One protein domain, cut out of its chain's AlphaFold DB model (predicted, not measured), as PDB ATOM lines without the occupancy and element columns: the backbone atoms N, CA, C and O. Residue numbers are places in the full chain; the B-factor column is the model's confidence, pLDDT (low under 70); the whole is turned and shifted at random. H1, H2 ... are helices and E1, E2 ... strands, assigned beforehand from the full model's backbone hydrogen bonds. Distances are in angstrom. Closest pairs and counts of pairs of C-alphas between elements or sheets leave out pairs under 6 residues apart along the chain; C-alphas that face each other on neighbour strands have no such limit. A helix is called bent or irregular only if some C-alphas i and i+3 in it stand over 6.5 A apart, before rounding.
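What this domain is: This is residues 528 to 557, 566 to 581 and 600 to 683 of the 1057 residues of an uncharacterized protein of Bradyrhizobium lablabi (UniProt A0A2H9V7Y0). A long helix with a strong bend, H4, ties together two groups of parts: H5 and H6 pack on one side of its longer arm H4b, while the crossed pair H1 and H2 lies at the other end of the domain, with H1 packing on the shorter arm H4a. The small hairpin E1 and E2 follows H1 directly, and its strand E1 packs on the first part of H4b; residues 574 to 580, of which 574 to 576 belong to H2, stick out. The printed part has 130 residues with six named helices and two named strands, in the order H1 E1 E2 H2 H3 H4 H5 H6; the strands make one antiparallel sheet, and the class is mostly helix. The whole is elongated, spanning 53 by 30 by 27 A, and only just compact, close to loose, with a radius of gyration of the C-alphas of 16.6 A.

Where its parts are: H1, residues 529 to 542, begins at C-alpha 529 (49.077, -9.380, 12.678) and is 20.5 A long; it is irregular, with C-alphas 533 and 536 7.1 A apart. E1 is residues 543 to 546 and E2 residues 551 to 554. H2 is residues 567 to 576, 14.2 A long, and H3 is residues 600 to 603. H4, residues 606 to 633, was assigned as one helix by its hydrogen bonds but is bent, with C-alphas 614 and 617 7.8 A apart. Its arms are H4a, residues 606 to 614, 12.4 A long, and H4b, residues 617 to 633, 24.2 A long, which ends at C-alpha 633 (47.928, 4.024, -24.974). H5 is residues 646 to 657, 16.2 A long. H6, residues 664 to 677, is 19.6 A long and ends at C-alpha 677 (60.376, 16.058, -19.259).

How they stand to each other: H4 is the hub, and its arms stand at a steep tilt of 69 degrees, only just short of about perpendicular. H4b touches H6, about perpendicular at 85 degrees, the closest C-alphas being those of Ala 629 and Val 666, 5.4 A apart. H4b also touches H5 with residues 618 to 625 alone, at 73 degrees, about perpendicular; the closest C-alphas, of Asn 618 and Leu 654, are 7.0 A apart. H5 and H6 touch at a steep tilt of 46 degrees, opposite ways, closest at the C-alphas of Ala 651 and Ile 670, 6.6 A. The closest C-alphas of E1 and H4b, of Val 545 and Glu 620, are 5.2 A apart. E1 and E2 form a hairpin, antiparallel, with N 544 and O 553 at 2.9 A and N 553 and O 544 at 2.8 A, within hydrogen-bond range. H3 and H4a touch only at the corner, closest at the C-alphas of Ile 602 and Ala 608, 6.1 A. H1 touches H4a with residues 536 to 540 alone, closest at the C-alphas of Pro 536 and Gln 611, 6.5 A. H1 touches H2 at a steep tilt of 69.7 degrees, only just short of about perpendicular; the closest C-alphas, of Met 531 and Pro 567, are 5.0 A apart. H2 and H4a are apart. In H2, H4a, H4b, H5 and H6 every O i to N i+4 pair is within hydrogen-bond range; in H1 8 of 10 are, and H3 is too short for such a pair.

The domain as a whole: The two C-alphas farthest apart, of Lys 579 and Gly 679, are 55.5 A apart. Residues 558 to 565 and 582 to 599 are not printed, with C-alpha gaps of 16.0 A and 13.2 A across these cuts. The link from H4 to H5, residues 634 to 645, is long. The mean pLDDT of the printed part is 78.1, and residues 546 to 551, 578 to 579, 634 to 636, 643 to 646 and 677 to 683 are under 70.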
ATOM      1  N   PRO A 528      45.677 -12.898  12.082       90.50
ATOM      2  CA  PRO A 528      46.987 -12.620  12.660       90.50
ATOM      3  C   PRO A 528      47.569 -11.279  12.166       90.50
ATOM      4  O   PRO A 528      47.147 -10.728  11.144       90.50
ATOM      5  N   ASP A 529      48.544 -10.735  12.903       88.69
ATOM      6  CA  ASP A 529      49.077  -9.380  12.678       88.69
ATOM      7  C   ASP A 529      49.760  -9.196  11.310       88.69
ATOM      8  O   ASP A 529      49.726  -8.102  10.742       88.69
ATOM      9  N   ASP A 530      50.326 -10.263  10.736       87.56
ATOM     10  CA  ASP A 530      50.932 -10.257   9.397       87.56
ATOM     11  C   ASP A 530      49.892 -10.014   8.289       87.56
ATOM     12  O   ASP A 530      50.139  -9.253   7.349       87.56
ATOM     13  N   MET A 531      48.702 -10.607   8.420       87.50
ATOM     14  CA  MET A 531      47.560 -10.359   7.538       87.50
ATOM     15  C   MET A 531      46.983  -8.960   7.769       87.50
ATOM     16  O   MET A 531      46.724  -8.238   6.808       87.50
ATOM     17  N   LYS A 532      46.849  -8.514   9.024       87.81
ATOM     18  CA  LYS A 532      46.355  -7.156   9.326       87.81
ATOM     19  C   LYS A 532      47.245  -6.070   8.710       87.81
ATOM     20  O   LYS A 532      46.728  -5.133   8.104       87.81
ATOM     21  N   ALA A 533      48.569  -6.231   8.773       86.56
ATOM     22  CA  ALA A 533      49.528  -5.300   8.173       86.56
ATOM     23  C   ALA A 533      49.474  -5.256   6.631       86.56
ATOM     24  O   ALA A 533      49.843  -4.245   6.032       86.56
ATOM     25  N   ALA A 534      49.004  -6.323   5.978       88.38
ATOM     26  CA  ALA A 534      48.897  -6.408   4.522       88.38
ATOM     27  C   ALA A 534      47.543  -5.931   3.958       88.38
ATOM     28  O   ALA A 534      47.425  -5.748   2.742       88.38
ATOM     29  N   LEU A 535      46.541  -5.666   4.809       89.19
ATOM     30  CA  LEU A 535      45.224  -5.170   4.391       89.19
ATOM     31  C   LEU A 535      45.280  -3.869   3.558       89.19
ATOM     32  O   LEU A 535      44.602  -3.822   2.528       89.19
ATOM     33  N   PRO A 536      46.098  -2.845   3.896       89.12
ATOM     34  CA  PRO A 536      46.201  -1.623   3.092       89.12
ATOM     35  C   PRO A 536      46.539  -1.878   1.619       89.12
ATOM     36  O   PRO A 536      45.955  -1.262   0.731       89.12
ATOM     37  N   ARG A 537      47.433  -2.839   1.342       87.62
ATOM     38  CA  ARG A 537      47.821  -3.216  -0.027       87.62
ATOM     39  C   ARG A 537      46.656  -3.840  -0.796       87.62
ATOM     40  O   ARG A 537      46.475  -3.553  -1.977       87.62
ATOM     41  N   VAL A 538      45.858  -4.681  -0.135       88.38
ATOM     42  CA  VAL A 538      44.662  -5.289  -0.742       88.38
ATOM     43  C   VAL A 538      43.608  -4.217  -1.027       88.38
ATOM     44  O   VAL A 538      43.094  -4.155  -2.141       88.38
ATOM     45  N   LEU A 539      43.355  -3.307  -0.080       88.81
ATOM     46  CA  LEU A 539      42.413  -2.200  -0.266       88.81
ATOM     47  C   LEU A 539      42.822  -1.278  -1.421       88.81
ATOM     48  O   LEU A 539      41.996  -0.995  -2.285       88.81
ATOM     49  N   ARG A 540      44.100  -0.885  -1.522       87.06
ATOM     50  CA  ARG A 540      44.584  -0.067  -2.651       87.06
ATOM     51  C   ARG A 540      44.487  -0.766  -4.005       87.06
ATOM     52  O   ARG A 540      44.414  -0.106  -5.041       87.06
ATOM     53  N   ALA A 541      44.506  -2.094  -4.037       82.94
ATOM     54  CA  ALA A 541      44.288  -2.844  -5.268       82.94
ATOM     55  C   ALA A 541      42.798  -2.920  -5.656       82.94
ATOM     56  O   ALA A 541      42.502  -2.935  -6.849       82.94
ATOM     57  N   LEU A 542      41.887  -2.937  -4.675       86.50
ATOM     58  CA  LEU A 542      40.449  -3.196  -4.851       86.50
ATOM     59  C   LEU A 542      39.544  -1.959  -4.750       86.50
ATOM     60  O   LEU A 542      38.348  -2.059  -5.024       86.50
ATOM     61  N   VAL A 543      40.092  -0.791  -4.413       86.38
ATOM     62  CA  VAL A 543      39.364   0.486  -4.346       86.38
ATOM     63  C   VAL A 543      39.964   1.486  -5.334       86.38
ATOM     64  O   VAL A 543      41.181   1.560  -5.504       86.38
ATOM     65  N   THR A 544      39.107   2.263  -5.991       81.88
ATOM     66  CA  THR A 544      39.495   3.456  -6.753       81.88
ATOM     67  C   THR A 544      38.698   4.657  -6.272       81.88
ATOM     68  O   THR A 544      37.575   4.514  -5.798       81.88
ATOM     69  N   VAL A 545      39.270   5.849  -6.403       79.44
ATOM     70  CA  VAL A 545      38.560   7.106  -6.163       79.44
ATOM     71  C   VAL A 545      38.529   7.844  -7.494       79.44
ATOM     72  O   VAL A 545      39.565   8.297  -7.978       79.44
ATOM     73  N   SER A 546      37.351   7.892  -8.115       62.47
ATOM     74  CA  SER A 546      37.162   8.400  -9.479       62.47
ATOM     75  C   SER A 546      35.911   9.284  -9.547       62.47
ATOM     76  O   SER A 546      34.914   8.981  -8.902       62.47
ATOM     77  N   GLY A 547      35.934  10.344 -10.363       53.94
ATOM     78  CA  GLY A 547      34.775  11.218 -10.613       53.94
ATOM     79  C   GLY A 547      34.819  12.580  -9.905       53.94
ATOM     80  O   GLY A 547      35.692  12.833  -9.079       53.94
ATOM     81  N   PHE A 548      33.875  13.465 -10.255       42.62
ATOM     82  CA  PHE A 548      33.773  14.836  -9.716       42.62
ATOM     83  C   PHE A 548      33.545  14.873  -8.196       42.62
ATOM     84  O   PHE A 548      34.072  15.761  -7.531       42.62
ATOM     85  N   ASP A 549      32.829  13.884  -7.655       49.16
ATOM     86  CA  ASP A 549      32.484  13.809  -6.228       49.16
ATOM     87  C   ASP A 549      33.533  13.060  -5.384       49.16
ATOM     88  O   ASP A 549      33.373  12.927  -4.169       49.16
ATOM     89  N   ALA A 550      34.610  12.560  -6.012       63.38
ATOM     90  CA  ALA A 550      35.701  11.822  -5.368       63.38
ATOM     91  C   ALA A 550      35.207  10.729  -4.390       63.38
ATOM     92  O   ALA A 550      35.717  10.572  -3.274       63.38
ATOM     93  N   THR A 551      34.181   9.978  -4.789       69.38
ATOM     94  CA  THR A 551      33.633   8.879  -3.995       69.38
ATOM     95  C   THR A 551      34.463   7.604  -4.204       69.38
ATOM     96  O   THR A 551      34.863   7.293  -5.333       69.38
ATOM     97  N   PRO A 552      34.790   6.860  -3.131       77.31
ATOM     98  CA  PRO A 552      35.507   5.599  -3.254       77.31
ATOM     99  C   PRO A 552      34.567   4.524  -3.812       77.31
ATOM    100  O   PRO A 552      33.480   4.302  -3.286       77.31
ATOM    101  N   THR A 553      34.997   3.848  -4.873       76.62
ATOM    102  CA  THR A 553      34.237   2.801  -5.571       76.62
ATOM    103  C   THR A 553      35.055   1.515  -5.664       76.62
ATOM    104  O   THR A 553      36.292   1.525  -5.635       76.62
ATOM    105  N   ALA A 554      34.365   0.376  -5.748       78.69
ATOM    106  CA  ALA A 554      35.015  -0.925  -5.869       78.69
ATOM    107  C   ALA A 554      35.573  -1.124  -7.286       78.69
ATOM    108  O   ALA A 554      34.856  -0.955  -8.272       78.69
ATOM    109  N   ARG A 555      36.826  -1.575  -7.394       78.75
ATOM    110  CA  ARG A 555      37.447  -2.011  -8.657       78.75
ATOM    111  C   ARG A 555      37.793  -3.496  -8.606       78.75
ATOM    112  O   ARG A 555      38.103  -4.039  -7.549       78.75
ATOM    113  N   ALA A 556      37.798  -4.131  -9.773       75.38
ATOM    114  CA  ALA A 556      38.307  -5.487  -9.930       75.38
ATOM    115  C   ALA A 556      39.824  -5.467 -10.174       75.38
ATOM    116  O   ALA A 556      40.309  -4.714 -11.029       75.38
ATOM    117  N   ALA A 557      40.571  -6.319  -9.476       76.19
ATOM    118  CA  ALA A 557      42.012  -6.501  -9.659       76.19
ATOM    119  C   ALA A 557      42.340  -7.957 -10.024       76.19
ATOM    120  O   ALA A 557      41.750  -8.857  -9.433       76.19
ATOM    121  N   THR A 566      51.835 -15.151  -0.051       86.25
ATOM    122  CA  THR A 566      51.893 -13.822   0.590       86.25
ATOM    123  C   THR A 566      50.742 -13.595   1.587       86.25
ATOM    124  O   THR A 566      49.647 -14.139   1.399       86.25
ATOM    125  N   PRO A 567      50.915 -12.748   2.625       86.69
ATOM    126  CA  PRO A 567      49.819 -12.374   3.523       86.69
ATOM    127  C   PRO A 567      48.629 -11.745   2.782       86.69
ATOM    128  O   PRO A 567      47.480 -12.037   3.099       86.69
ATOM    129  N   ALA A 568      48.890 -10.964   1.727       85.19
ATOM    130  CA  ALA A 568      47.849 -10.379   0.880       85.19
ATOM    131  C   ALA A 568      47.014 -11.447   0.150       85.19
ATOM    132  O   ALA A 568      45.790 -11.338   0.086       85.19
ATOM    133  N   ARG A 569      47.643 -12.525  -0.337       88.19
ATOM    134  CA  ARG A 569      46.926 -13.659  -0.934       88.19
ATOM    135  C   ARG A 569      46.074 -14.410   0.084       88.19
ATOM    136  O   ARG A 569      44.945 -14.777  -0.231       88.19
ATOM    137  N   LYS A 570      46.583 -14.608   1.307       87.44
ATOM    138  CA  LYS A 570      45.812 -15.218   2.405       87.44
ATOM    139  C   LYS A 570      44.558 -14.400   2.731       87.44
ATOM    140  O   LYS A 570      43.504 -14.993   2.921       87.44
ATOM    141  N   ILE A 571      44.656 -13.066   2.732       86.81
ATOM    142  CA  ILE A 571      43.508 -12.157   2.912       86.81
ATOM    143  C   ILE A 571      42.489 -12.346   1.792       86.81
ATOM    144  O   ILE A 571      41.315 -12.567   2.070       86.81
ATOM    145  N   VAL A 572      42.934 -12.296   0.533       85.75
ATOM    146  CA  VAL A 572      42.044 -12.465  -0.625       85.75
ATOM    147  C   VAL A 572      41.325 -13.813  -0.560       85.75
ATOM    148  O   VAL A 572      40.111 -13.853  -0.711       85.75
ATOM    149  N   ASN A 573      42.034 -14.900  -0.246       85.25
ATOM    150  CA  ASN A 573      41.433 -16.229  -0.118       85.25
ATOM    151  C   ASN A 573      40.456 -16.321   1.068       85.25
ATOM    152  O   ASN A 573      39.397 -16.922   0.924       85.25
ATOM    153  N   ALA A 574      40.772 -15.703   2.212       83.94
ATOM    154  CA  ALA A 574      39.884 -15.676   3.377       83.94
ATOM    155  C   ALA A 574      38.595 -14.879   3.113       83.94
ATOM    156  O   ALA A 574      37.526 -15.264   3.573       83.94
ATOM    157  N   LEU A 575      38.683 -13.783   2.354       84.00
ATOM    158  CA  LEU A 575      37.515 -12.988   1.972       84.00
ATOM    159  C   LEU A 575      36.713 -13.612   0.815       84.00
ATOM    160  O   LEU A 575      35.529 -13.307   0.681       84.00
ATOM    161  N   LEU A 576      37.338 -14.464  -0.006       81.94
ATOM    162  CA  LEU A 576      36.686 -15.266  -1.053       81.94
ATOM    163  C   LEU A 576      36.050 -16.560  -0.524       81.94
ATOM    164  O   LEU A 576      35.284 -17.187  -1.256       81.94
ATOM    165  N   ASP A 577      36.381 -16.985   0.701       79.62
ATOM    166  CA  ASP A 577      35.847 -18.208   1.304       79.62
ATOM    167  C   ASP A 577      34.316 -18.222   1.188       79.62
ATOM    168  O   ASP A 577      33.653 -17.218   1.465       79.62
ATOM    169  N   GLN A 578      33.749 -19.365   0.789       61.38
ATOM    170  CA  GLN A 578      32.308 -19.554   0.616       61.38
ATOM    171  C   GLN A 578      31.495 -19.188   1.864       61.38
ATOM    172  O   GLN A 578      30.323 -18.841   1.735       61.38
ATOM    173  N   LYS A 579      32.104 -19.236   3.053       64.31
ATOM    174  CA  LYS A 579      31.458 -18.839   4.311       64.31
ATOM    175  C   LYS A 579      31.431 -17.326   4.554       64.31
ATOM    176  O   LYS A 579      30.580 -16.871   5.308       64.31
ATOM    177  N   VAL A 580      32.362 -16.570   3.965       70.06
ATOM    178  CA  VAL A 580      32.606 -15.146   4.267       70.06
ATOM    179  C   VAL A 580      32.197 -14.240   3.101       70.06
ATOM    180  O   VAL A 580      31.517 -13.246   3.323       70.06
ATOM    181  N   ARG A 581      32.575 -14.587   1.860       70.19
ATOM    182  CA  ARG A 581      32.130 -13.956   0.594       70.19
ATOM    183  C   ARG A 581      32.102 -12.423   0.568       70.19
ATOM    184  O   ARG A 581      31.240 -11.806  -0.053       70.19
ATOM    185  N   ALA A 600      29.205  -1.297  -0.001       72.44
ATOM    186  CA  ALA A 600      28.984  -1.135   1.437       72.44
ATOM    187  C   ALA A 600      30.227  -1.484   2.275       72.44
ATOM    188  O   ALA A 600      30.458  -0.903   3.331       72.44
ATOM    189  N   LEU A 601      31.067  -2.401   1.788       79.44
ATOM    190  CA  LEU A 601      32.336  -2.744   2.435       79.44
ATOM    191  C   LEU A 601      33.373  -1.624   2.349       79.44
ATOM    192  O   LEU A 601      34.320  -1.602   3.121       79.44
ATOM    193  N   ILE A 602      33.204  -0.699   1.415       82.94
ATOM    194  CA  ILE A 602      34.071   0.464   1.244       82.94
ATOM    195  C   ILE A 602      33.500   1.642   2.039       82.94
ATOM    196  O   ILE A 602      34.263   2.419   2.604       82.94
ATOM    197  N   THR A 603      32.171   1.761   2.110       75.38
ATOM    198  CA  THR A 603      31.480   2.912   2.709       75.38
ATOM    199  C   THR A 603      31.082   2.739   4.174       75.38
ATOM    200  O   THR A 603      30.806   3.746   4.824       75.38
ATOM    201  N   HIS A 604      31.035   1.512   4.709       78.12
ATOM    202  CA  HIS A 604      30.558   1.237   6.076       78.12
ATOM    203  C   HIS A 604      31.515   0.400   6.930       78.12
ATOM    204  O   HIS A 604      31.412   0.425   8.157       78.12
ATOM    205  N   TRP A 605      32.480  -0.307   6.337       87.12
ATOM    206  CA  TRP A 605      33.492  -1.023   7.113       87.12
ATOM    207  C   TRP A 605      34.524  -0.041   7.677       87.12
ATOM    208  O   TRP A 605      35.366   0.484   6.948       87.12
ATOM    209  N   LYS A 606      34.468   0.204   8.991       84.38
ATOM    210  CA  LYS A 606      35.284   1.217   9.680       84.38
ATOM    211  C   LYS A 606      36.782   1.104   9.381       84.38
ATOM    212  O   LYS A 606      37.403   2.102   9.029       84.38
ATOM    213  N   THR A 607      37.351  -0.097   9.471       87.00
ATOM    214  CA  THR A 607      38.784  -0.304   9.218       87.00
ATOM    215  C   THR A 607      39.167   0.020   7.770       87.00
ATOM    216  O   THR A 607      40.200   0.653   7.534       87.00
ATOM    217  N   ALA A 608      38.332  -0.349   6.793       86.38
ATOM    218  CA  ALA A 608      38.565   0.019   5.399       86.38
ATOM    219  C   ALA A 608      38.395   1.523   5.167       86.38
ATOM    220  O   ALA A 608      39.251   2.119   4.520       86.38
ATOM    221  N   LEU A 609      37.359   2.147   5.731       85.62
ATOM    222  CA  LEU A 609      37.129   3.593   5.654       85.62
ATOM    223  C   LEU A 609      38.319   4.395   6.185       85.62
ATOM    224  O   LEU A 609      38.813   5.283   5.492       85.62
ATOM    225  N   ASP A 610      38.803   4.061   7.384       87.69
ATOM    226  CA  ASP A 610      39.938   4.742   8.007       87.69
ATOM    227  C   ASP A 610      41.206   4.584   7.155       87.69
ATOM    228  O   ASP A 610      41.981   5.532   6.998       87.69
ATOM    229  N   GLN A 611      41.414   3.404   6.562       89.19
ATOM    230  CA  GLN A 611      42.561   3.159   5.692       89.19
ATOM    231  C   GLN A 611      42.437   3.877   4.339       89.19
ATOM    232  O   GLN A 611      43.410   4.471   3.877       89.19
ATOM    233  N   ILE A 612      41.251   3.883   3.723       87.12
ATOM    234  CA  ILE A 612      40.968   4.617   2.480       87.12
ATOM    235  C   ILE A 612      41.120   6.120   2.711       87.12
ATOM    236  O   ILE A 612      41.680   6.803   1.860       87.12
ATOM    237  N   ALA A 613      40.684   6.642   3.861       84.75
ATOM    238  CA  ALA A 613      40.854   8.046   4.217       84.75
ATOM    239  C   ALA A 613      42.338   8.434   4.340       84.75
ATOM    240  O   ALA A 613      42.722   9.507   3.877       84.75
ATOM    241  N   ARG A 614      43.184   7.554   4.899       86.81
ATOM    242  CA  ARG A 614      44.646   7.755   4.957       86.81
ATOM    243  C   ARG A 614      45.302   7.706   3.576       86.81
ATOM    244  O   ARG A 614      46.183   8.514   3.301       86.81
ATOM    245  N   ASP A 615      44.861   6.788   2.717       85.75
ATOM    246  CA  ASP A 615      45.442   6.568   1.386       85.75
ATOM    247  C   ASP A 615      44.763   7.398   0.275       85.75
ATOM    248  O   ASP A 615      45.137   7.287  -0.894       85.75
ATOM    249  N   ARG A 616      43.787   8.252   0.615       84.75
ATOM    250  CA  ARG A 616      42.899   8.938  -0.337       84.75
ATOM    251  C   ARG A 616      43.649   9.699  -1.428       84.75
ATOM    252  O   ARG A 616      43.377   9.490  -2.605       84.75
ATOM    253  N   THR A 617      44.627  10.521  -1.048       83.00
ATOM    254  CA  THR A 617      45.434  11.307  -1.996       83.00
ATOM    255  C   THR A 617      46.177  10.409  -2.990       83.00
ATOM    256  O   THR A 617      46.229  10.709  -4.180       83.00
ATOM    257  N   ASN A 618      46.692   9.265  -2.527       84.44
ATOM    258  CA  ASN A 618      47.391   8.300  -3.378       84.44
ATOM    259  C   ASN A 618      46.422   7.567  -4.319       84.44
ATOM    260  O   ASN A 618      46.764   7.317  -5.475       84.44
ATOM    261  N   LEU A 619      45.213   7.240  -3.848       83.50
ATOM    262  CA  LEU A 619      44.167   6.598  -4.652       83.50
ATOM    263  C   LEU A 619      43.626   7.525  -5.749       83.50
ATOM    264  O   LEU A 619      43.481   7.086  -6.889       83.50
ATOM    265  N   GLU A 620      43.380   8.798  -5.432       84.25
ATOM    266  CA  GLU A 620      42.943   9.820  -6.397       84.25
ATOM    267  C   GLU A 620      44.017  10.075  -7.464       84.25
ATOM    268  O   GLU A 620      43.726  10.095  -8.665       84.25
ATOM    269  N   LEU A 621      45.278  10.217  -7.041       82.81
ATOM    270  CA  LEU A 621      46.408  10.370  -7.954       82.81
ATOM    271  C   LEU A 621      46.529   9.156  -8.881       82.81
ATOM    272  O   LEU A 621      46.622   9.318 -10.096       82.81
ATOM    273  N   ARG A 622      46.460   7.939  -8.332       84.12
ATOM    274  CA  ARG A 622      46.498   6.709  -9.124       84.12
ATOM    275  C   ARG A 622      45.359   6.634 -10.138       84.12
ATOM    276  O   ARG A 622      45.624   6.308 -11.291       84.12
ATOM    277  N   GLY A 623      44.127   6.952  -9.738       78.12
ATOM    278  CA  GLY A 623      42.974   6.953 -10.644       78.12
ATOM    279  C   GLY A 623      43.175   7.896 -11.835       78.12
ATOM    280  O   GLY A 623      42.927   7.517 -12.980       78.12
ATOM    281  N   ARG A 624      43.725   9.094 -11.592       81.81
ATOM    282  CA  ARG A 624      44.088  10.050 -12.656       81.81
ATOM    283  C   ARG A 624      45.197   9.523 -13.571       81.81
ATOM    284  O   ARG A 624      45.132   9.745 -14.778       81.81
ATOM    285  N   LEU A 625      46.200   8.840 -13.014       85.06
ATOM    286  CA  LEU A 625      47.304   8.253 -13.782       85.06
ATOM    287  C   LEU A 625      46.841   7.088 -14.659       85.06
ATOM    288  O   LEU A 625      47.207   7.045 -15.828       85.06
ATOM    289  N   GLU A 626      46.005   6.195 -14.130       81.62
ATOM    290  CA  GLU A 626      45.407   5.084 -14.884       81.62
ATOM    291  C   GLU A 626      44.523   5.603 -16.030       81.62
ATOM    292  O   GLU A 626      44.643   5.140 -17.165       81.62
ATOM    293  N   GLN A 627      43.698   6.627 -15.780       79.88
ATOM    294  CA  GLN A 627      42.889   7.253 -16.831       79.88
ATOM    295  C   GLN A 627      43.757   7.929 -17.908       79.88
ATOM    296  O   GLN A 627      43.479   7.794 -19.101       79.88
ATOM    297  N   GLY A 628      44.814   8.640 -17.502       81.69
ATOM    298  CA  GLY A 628      45.766   9.266 -18.423       81.69
ATOM    299  C   GLY A 628      46.525   8.244 -19.274       81.69
ATOM    300  O   GLY A 628      46.617   8.413 -20.490       81.69
ATOM    301  N   ALA A 629      46.992   7.157 -18.657       84.00
ATOM    302  CA  ALA A 629      47.686   6.066 -19.335       84.00
ATOM    303  C   ALA A 629      46.789   5.377 -20.373       84.00
ATOM    304  O   ALA A 629      47.215   5.189 -21.511       84.00
ATOM    305  N   ALA A 630      45.525   5.091 -20.035       77.12
ATOM    306  CA  ALA A 630      44.566   4.497 -20.970       77.12
ATOM    307  C   ALA A 630      44.296   5.401 -22.189       77.12
ATOM    308  O   ALA A 630      44.270   4.934 -23.330       77.12
ATOM    309  N   LEU A 631      44.145   6.714 -21.967       78.50
ATOM    310  CA  LEU A 631      43.952   7.694 -23.044       78.50
ATOM    311  C   LEU A 631      45.194   7.870 -23.925       78.50
ATOM    312  O   LEU A 631      45.045   8.184 -25.109       78.50
ATOM    313  N   TRP A 632      46.392   7.714 -23.360       82.62
ATOM    314  CA  TRP A 632      47.655   7.778 -24.092       82.62
ATOM    315  C   TRP A 632      47.904   6.502 -24.901       82.62
ATOM    316  O   TRP A 632      48.148   6.604 -26.099       82.62
ATOM    317  N   SER A 633      47.743   5.319 -24.301       75.88
ATOM    318  CA  SER A 633      47.928   4.024 -24.974       75.88
ATOM    319  C   SER A 633      47.023   3.875 -26.208       75.88
ATOM    320  O   SER A 633      47.470   3.420 -27.258       75.88
ATOM    321  N   GLY A 634      45.775   4.357 -26.133       69.94
ATOM    322  CA  GLY A 634      44.825   4.285 -27.247       69.94
ATOM    323  C   GLY A 634      45.113   5.214 -28.437       69.94
ATOM    324  O   GLY A 634      44.576   4.981 -29.518       69.94
ATOM    325  N   SER A 635      45.921   6.270 -28.275       67.50
ATOM    326  CA  SER A 635      46.219   7.230 -29.358       67.50
ATOM    327  C   SER A 635      47.705   7.406 -29.661       67.50
ATOM    328  O   SER A 635      48.037   8.040 -30.659       67.50
ATOM    329  N   ASN A 636      48.579   6.890 -28.794       67.50
ATOM    330  CA  ASN A 636      50.034   7.049 -28.804       67.50
ATOM    331  C   ASN A 636      50.493   8.501 -29.060       67.50
ATOM    332  O   ASN A 636      51.475   8.756 -29.753       67.50
ATOM    333  N   ASP A 637      49.725   9.468 -28.541       74.56
ATOM    334  CA  ASP A 637      49.930  10.899 -28.768       74.56
ATOM    335  C   ASP A 637      50.639  11.516 -27.564       74.56
ATOM    336  O   ASP A 637      50.063  11.646 -26.479       74.56
ATOM    337  N   ASP A 638      51.880  11.952 -27.773       74.62
ATOM    338  CA  ASP A 638      52.707  12.589 -26.753       74.62
ATOM    339  C   ASP A 638      52.043  13.816 -26.116       74.62
ATOM    340  O   ASP A 638      52.424  14.193 -25.005       74.62
ATOM    341  N   SER A 639      51.068  14.465 -26.763       72.69
ATOM    342  CA  SER A 639      50.322  15.592 -26.187       72.69
ATOM    343  C   SER A 639      49.537  15.221 -24.917       72.69
ATOM    344  O   SER A 639      49.298  16.094 -24.082       72.69
ATOM    345  N   ARG A 640      49.207  13.933 -24.740       76.00
ATOM    346  CA  ARG A 640      48.422  13.390 -23.615       76.00
ATOM    347  C   ARG A 640      49.261  12.918 -22.423       76.00
ATOM    348  O   ARG A 640      48.694  12.524 -21.407       76.00
ATOM    349  N   LEU A 641      50.591  12.956 -22.534       82.25
ATOM    350  CA  LEU A 641      51.503  12.684 -21.417       82.25
ATOM    351  C   LEU A 641      51.310  13.704 -20.284       82.25
ATOM    352  O   LEU A 641      50.859  14.829 -20.522       82.25
ATOM    353  N   LEU A 642      51.676  13.328 -19.054       81.75
ATOM    354  CA  LEU A 642      51.514  14.193 -17.879       81.75
ATOM    355  C   LEU A 642      52.169  15.559 -18.094       81.75
ATOM    356  O   LEU A 642      53.242  15.655 -18.685       81.75
ATOM    357  N   GLY A 643      51.529  16.618 -17.595       66.56
ATOM    358  CA  GLY A 643      52.079  17.973 -17.638       66.56
ATOM    359  C   GLY A 643      53.347  18.125 -16.787       66.56
ATOM    360  O   GLY A 643      53.508  17.448 -15.776       66.56
ATOM    361  N   GLU A 644      54.244  19.029 -17.190       57.47
ATOM    362  CA  GLU A 644      55.509  19.323 -16.494       57.47
ATOM    363  C   GLU A 644      55.283  19.747 -15.025       57.47
ATOM    364  O   GLU A 644      54.364  20.512 -14.727       57.47
ATOM    365  N   GLY A 645      56.164  19.313 -14.115       64.31
ATOM    366  CA  GLY A 645      56.184  19.773 -12.723       64.31
ATOM    367  C   GLY A 645      55.513  18.826 -11.734       64.31
ATOM    368  O   GLY A 645      55.846  17.642 -11.691       64.31
ATOM    369  N   THR A 646      54.585  19.359 -10.933       68.56
ATOM    370  CA  THR A 646      53.871  18.634  -9.870       68.56
ATOM    371  C   THR A 646      53.265  17.299 -10.327       68.56
ATOM    372  O   THR A 646      53.511  16.310  -9.647       68.56
ATOM    373  N   PRO A 647      52.585  17.191 -11.492       76.56
ATOM    374  CA  PRO A 647      51.955  15.931 -11.903       76.56
ATOM    375  C   PRO A 647      52.944  14.780 -12.137       76.56
ATOM    376  O   PRO A 647      52.646  13.638 -11.804       76.56
ATOM    377  N   VAL A 648      54.126  15.064 -12.699       81.25
ATOM    378  CA  VAL A 648      55.169  14.045 -12.926       81.25
ATOM    379  C   VAL A 648      55.873  13.693 -11.618       81.25
ATOM    380  O   VAL A 648      56.120  12.519 -11.369       81.25
ATOM    381  N   ALA A 649      56.160  14.683 -10.766       74.81
ATOM    382  CA  ALA A 649      56.812  14.451  -9.477       74.81
ATOM    383  C   ALA A 649      55.934  13.621  -8.523       74.81
ATOM    384  O   ALA A 649      56.422  12.680  -7.900       74.81
ATOM    385  N   GLU A 650      54.636  13.927  -8.456       79.81
ATOM    386  CA  GLU A 650      53.656  13.143  -7.699       79.81
ATOM    387  C   GLU A 650      53.575  11.704  -8.230       79.81
ATOM    388  O   GLU A 650      53.607  10.752  -7.448       79.81
ATOM    389  N   ALA A 651      53.549  11.524  -9.556       82.50
ATOM    390  CA  ALA A 651      53.522  10.201 -10.175       82.50
ATOM    391  C   ALA A 651      54.799   9.384  -9.909       82.50
ATOM    392  O   ALA A 651      54.720   8.187  -9.631       82.50
ATOM    393  N   GLU A 652      55.975  10.019  -9.942       82.31
ATOM    394  CA  GLU A 652      57.251   9.382  -9.595       82.31
ATOM    395  C   GLU A 652      57.318   9.001  -8.116       82.31
ATOM    396  O   GLU A 652      57.771   7.905  -7.785       82.31
ATOM    397  N   GLN A 653      56.849   9.872  -7.218       82.19
ATOM    398  CA  GLN A 653      56.804   9.581  -5.788       82.19
ATOM    399  C   GLN A 653      55.873   8.401  -5.492       82.19
ATOM    400  O   GLN A 653      56.210   7.543  -4.670       82.19
ATOM    401  N   LEU A 654      54.732   8.324  -6.181       82.94
ATOM    402  CA  LEU A 654      53.807   7.203  -6.065       82.94
ATOM    403  C   LEU A 654      54.445   5.898  -6.570       82.94
ATOM    404  O   LEU A 654      54.383   4.889  -5.869       82.94
ATOM    405  N   LEU A 655      55.116   5.932  -7.728       84.69
ATOM    406  CA  LEU A 655      55.841   4.783  -8.287       84.69
ATOM    407  C   LEU A 655      56.997   4.325  -7.383       84.69
ATOM    408  O   LEU A 655      57.209   3.129  -7.222       84.69
ATOM    409  N   ALA A 656      57.720   5.256  -6.757       80.12
ATOM    410  CA  ALA A 656      58.798   4.936  -5.821       80.12
ATOM    411  C   ALA A 656      58.279   4.342  -4.502       80.12
ATOM    412  O   ALA A 656      58.936   3.487  -3.910       80.12
ATOM    413  N   SER A 657      57.110   4.795  -4.041       78.50
ATOM    414  CA  SER A 657      56.503   4.323  -2.792       78.50
ATOM    415  C   SER A 657      55.824   2.959  -2.956       78.50
ATOM    416  O   SER A 657      55.819   2.170  -2.012       78.50
ATOM    417  N   TYR A 658      55.275   2.668  -4.143       81.62
ATOM    418  CA  TYR A 658      54.506   1.449  -4.423       81.62
ATOM    419  C   TYR A 658      54.823   0.842  -5.809       81.62
ATOM    420  O   TYR A 658      53.934   0.754  -6.662       81.62
ATOM    421  N   PRO A 659      56.068   0.393  -6.057       73.00
ATOM    422  CA  PRO A 659      56.508  -0.062  -7.382       73.00
ATOM    423  C   PRO A 659      55.716  -1.267  -7.908       73.00
ATOM    424  O   PRO A 659      55.396  -1.317  -9.090       73.00
ATOM    425  N   ASP A 660      55.313  -2.186  -7.026       70.88
ATOM    426  CA  ASP A 660      54.574  -3.405  -7.393       70.88
ATOM    427  C   ASP A 660      53.042  -3.203  -7.453       70.88
ATOM    428  O   ASP A 660      52.281  -4.161  -7.613       70.88
ATOM    429  N   GLU A 661      52.554  -1.972  -7.244       75.38
ATOM    430  CA  GLU A 661      51.121  -1.644  -7.217       75.38
ATOM    431  C   GLU A 661      50.663  -0.786  -8.415       75.38
ATOM    432  O   GLU A 661      49.484  -0.435  -8.513       75.38
ATOM    433  N   LEU A 662      51.529  -0.449  -9.364       78.44
ATOM    434  CA  LEU A 662      51.120   0.219 -10.604       78.44
ATOM    435  C   LEU A 662      51.144  -0.781 -11.765       78.44
ATOM    436  O   LEU A 662      51.920  -1.730 -11.757       78.44
ATOM    437  N   GLY A 663      50.225  -0.621 -12.723       73.06
ATOM    438  CA  GLY A 663      50.233  -1.432 -13.944       73.06
ATOM    439  C   GLY A 663      51.466  -1.130 -14.800       73.06
ATOM    440  O   GLY A 663      52.077  -0.065 -14.660       73.06
ATOM    441  N   GLU A 664      51.848  -2.060 -15.677       78.94
ATOM    442  CA  GLU A 664      52.960  -1.848 -16.618       78.94
ATOM    443  C   GLU A 664      52.683  -0.664 -17.554       78.94
ATOM    444  O   GLU A 664      53.557   0.170 -17.761       78.94
ATOM    445  N   ASP A 665      51.437  -0.527 -18.008       78.88
ATOM    446  CA  ASP A 665      50.917   0.585 -18.808       78.88
ATOM    447  C   ASP A 665      51.080   1.949 -18.117       78.88
ATOM    448  O   ASP A 665      51.560   2.917 -18.710       78.88
ATOM    449  N   VAL A 666      50.733   2.029 -16.832       83.62
ATOM    450  CA  VAL A 666      50.898   3.246 -16.026       83.62
ATOM    451  C   VAL A 666      52.375   3.534 -15.791       83.62
ATOM    452  O   VAL A 666      52.801   4.685 -15.847       83.62
ATOM    453  N   THR A 667      53.171   2.495 -15.548       85.19
ATOM    454  CA  THR A 667      54.615   2.630 -15.344       85.19
ATOM    455  C   THR A 667      55.292   3.149 -16.610       85.19
ATOM    456  O   THR A 667      56.093   4.082 -16.531       85.19
ATOM    457  N   GLU A 668      54.926   2.623 -17.777       85.56
ATOM    458  CA  GLU A 668      55.396   3.097 -19.075       85.56
ATOM    459  C   GLU A 668      54.944   4.537 -19.339       85.56
ATOM    460  O   GLU A 668      55.765   5.372 -19.708       85.56
ATOM    461  N   PHE A 669      53.686   4.877 -19.047       87.00
ATOM    462  CA  PHE A 669      53.167   6.243 -19.163       87.00
ATOM    463  C   PHE A 669      53.925   7.246 -18.276       87.00
ATOM    464  O   PHE A 669      54.276   8.345 -18.726       87.00
ATOM    465  N   ILE A 670      54.235   6.874 -17.027       86.75
ATOM    466  CA  ILE A 670      55.043   7.687 -16.106       86.75
ATOM    467  C   ILE A 670      56.474   7.813 -16.633       86.75
ATOM    468  O   ILE A 670      57.023   8.913 -16.645       86.75
ATOM    469  N   GLN A 671      57.079   6.725 -17.116       85.81
ATOM    470  CA  GLN A 671      58.437   6.739 -17.664       85.81
ATOM    471  C   GLN A 671      58.541   7.528 -18.976       85.81
ATOM    472  O   GLN A 671      59.513   8.262 -19.165       85.81
ATOM    473  N   ALA A 672      57.549   7.440 -19.862       83.62
ATOM    474  CA  ALA A 672      57.455   8.214 -21.097       83.62
ATOM    475  C   ALA A 672      57.258   9.705 -20.791       83.62
ATOM    476  O   ALA A 672      57.976  10.550 -21.335       83.62
ATOM    477  N   SER A 673      56.380  10.025 -19.832       84.81
ATOM    478  CA  SER A 673      56.207  11.386 -19.309       84.81
ATOM    479  C   SER A 673      57.521  11.904 -18.720       84.81
ATOM    480  O   SER A 673      57.994  12.977 -19.093       84.81
ATOM    481  N   ARG A 674      58.191  11.108 -17.879       80.56
ATOM    482  CA  ARG A 674      59.510  11.423 -17.323       80.56
ATOM    483  C   ARG A 674      60.528  11.668 -18.422       80.56
ATOM    484  O   ARG A 674      61.224  12.667 -18.360       80.56
ATOM    485  N   LYS A 675      60.629  10.803 -19.431       79.38
ATOM    486  CA  LYS A 675      61.602  10.922 -20.528       79.38
ATOM    487  C   LYS A 675      61.366  12.181 -21.360       79.38
ATOM    488  O   LYS A 675      62.327  12.870 -21.695       79.38
ATOM    489  N   LYS A 676      60.101  12.528 -21.620       74.44
ATOM    490  CA  LYS A 676      59.711  13.775 -22.291       74.44
ATOM    491  C   LYS A 676      60.126  15.016 -21.492       74.44
ATOM    492  O   LYS A 676      60.579  16.000 -22.078       74.44
ATOM    493  N   TRP A 677      60.030  14.955 -20.164       63.12
ATOM    494  CA  TRP A 677      60.376  16.058 -19.259       63.12
ATOM    495  C   TRP A 677      61.756  15.927 -18.593       63.12
ATOM    496  O   TRP A 677      62.140  16.797 -17.815       63.12
ATOM    497  N   ALA A 678      62.552  14.910 -18.943       57.56
ATOM    498  CA  ALA A 678      63.844  14.595 -18.317       57.56
ATOM    499  C   ALA A 678      64.893  15.704 -18.518       57.56
ATOM    500  O   ALA A 678      65.900  15.741 -17.816       57.56
ATOM    501  N   GLY A 679      64.644  16.637 -19.444       50.03
ATOM    502  CA  GLY A 679      65.438  17.850 -19.655       50.03
ATOM    503  C   GLY A 679      64.890  19.129 -18.997       50.03
ATOM    504  O   GLY A 679      65.478  20.192 -19.197       50.03
ATOM    505  N   ARG A 680      63.769  19.071 -18.261       46.88
ATOM    506  CA  ARG A 680      63.069  20.221 -17.646       46.88
ATOM    507  C   ARG A 680      62.570  19.898 -16.228       46.88
ATOM    508  O   ARG A 680      61.379  19.939 -15.943       46.88
ATOM    509  N   GLN A 681      63.479  19.561 -15.314       43.03
ATOM    510  CA  GLN A 681      63.108  19.382 -13.906       43.03
ATOM    511  C   GLN A 681      62.767  20.731 -13.250       43.03
ATOM    512  O   GLN A 681      63.631  21.602 -13.115       43.03
ATOM    513  N   GLN A 682      61.525  20.883 -12.779       44.03
ATOM    514  CA  GLN A 682      61.175  21.885 -11.770       44.03
ATOM    515  C   GLN A 682      61.907  21.539 -10.476       44.03
ATOM    516  O   GLN A 682      61.553  20.605  -9.764       44.03
ATOM    517  N   THR A 683      62.961  22.280 -10.164       45.72
ATOM    518  CA  THR A 683      63.651  22.133  -8.884       45.72
ATOM    519  C   THR A 683      62.970  23.059  -7.882       45.72
ATOM    520  O   THR A 683      63.097  24.281  -7.974       45.72
TER     521      THR A 683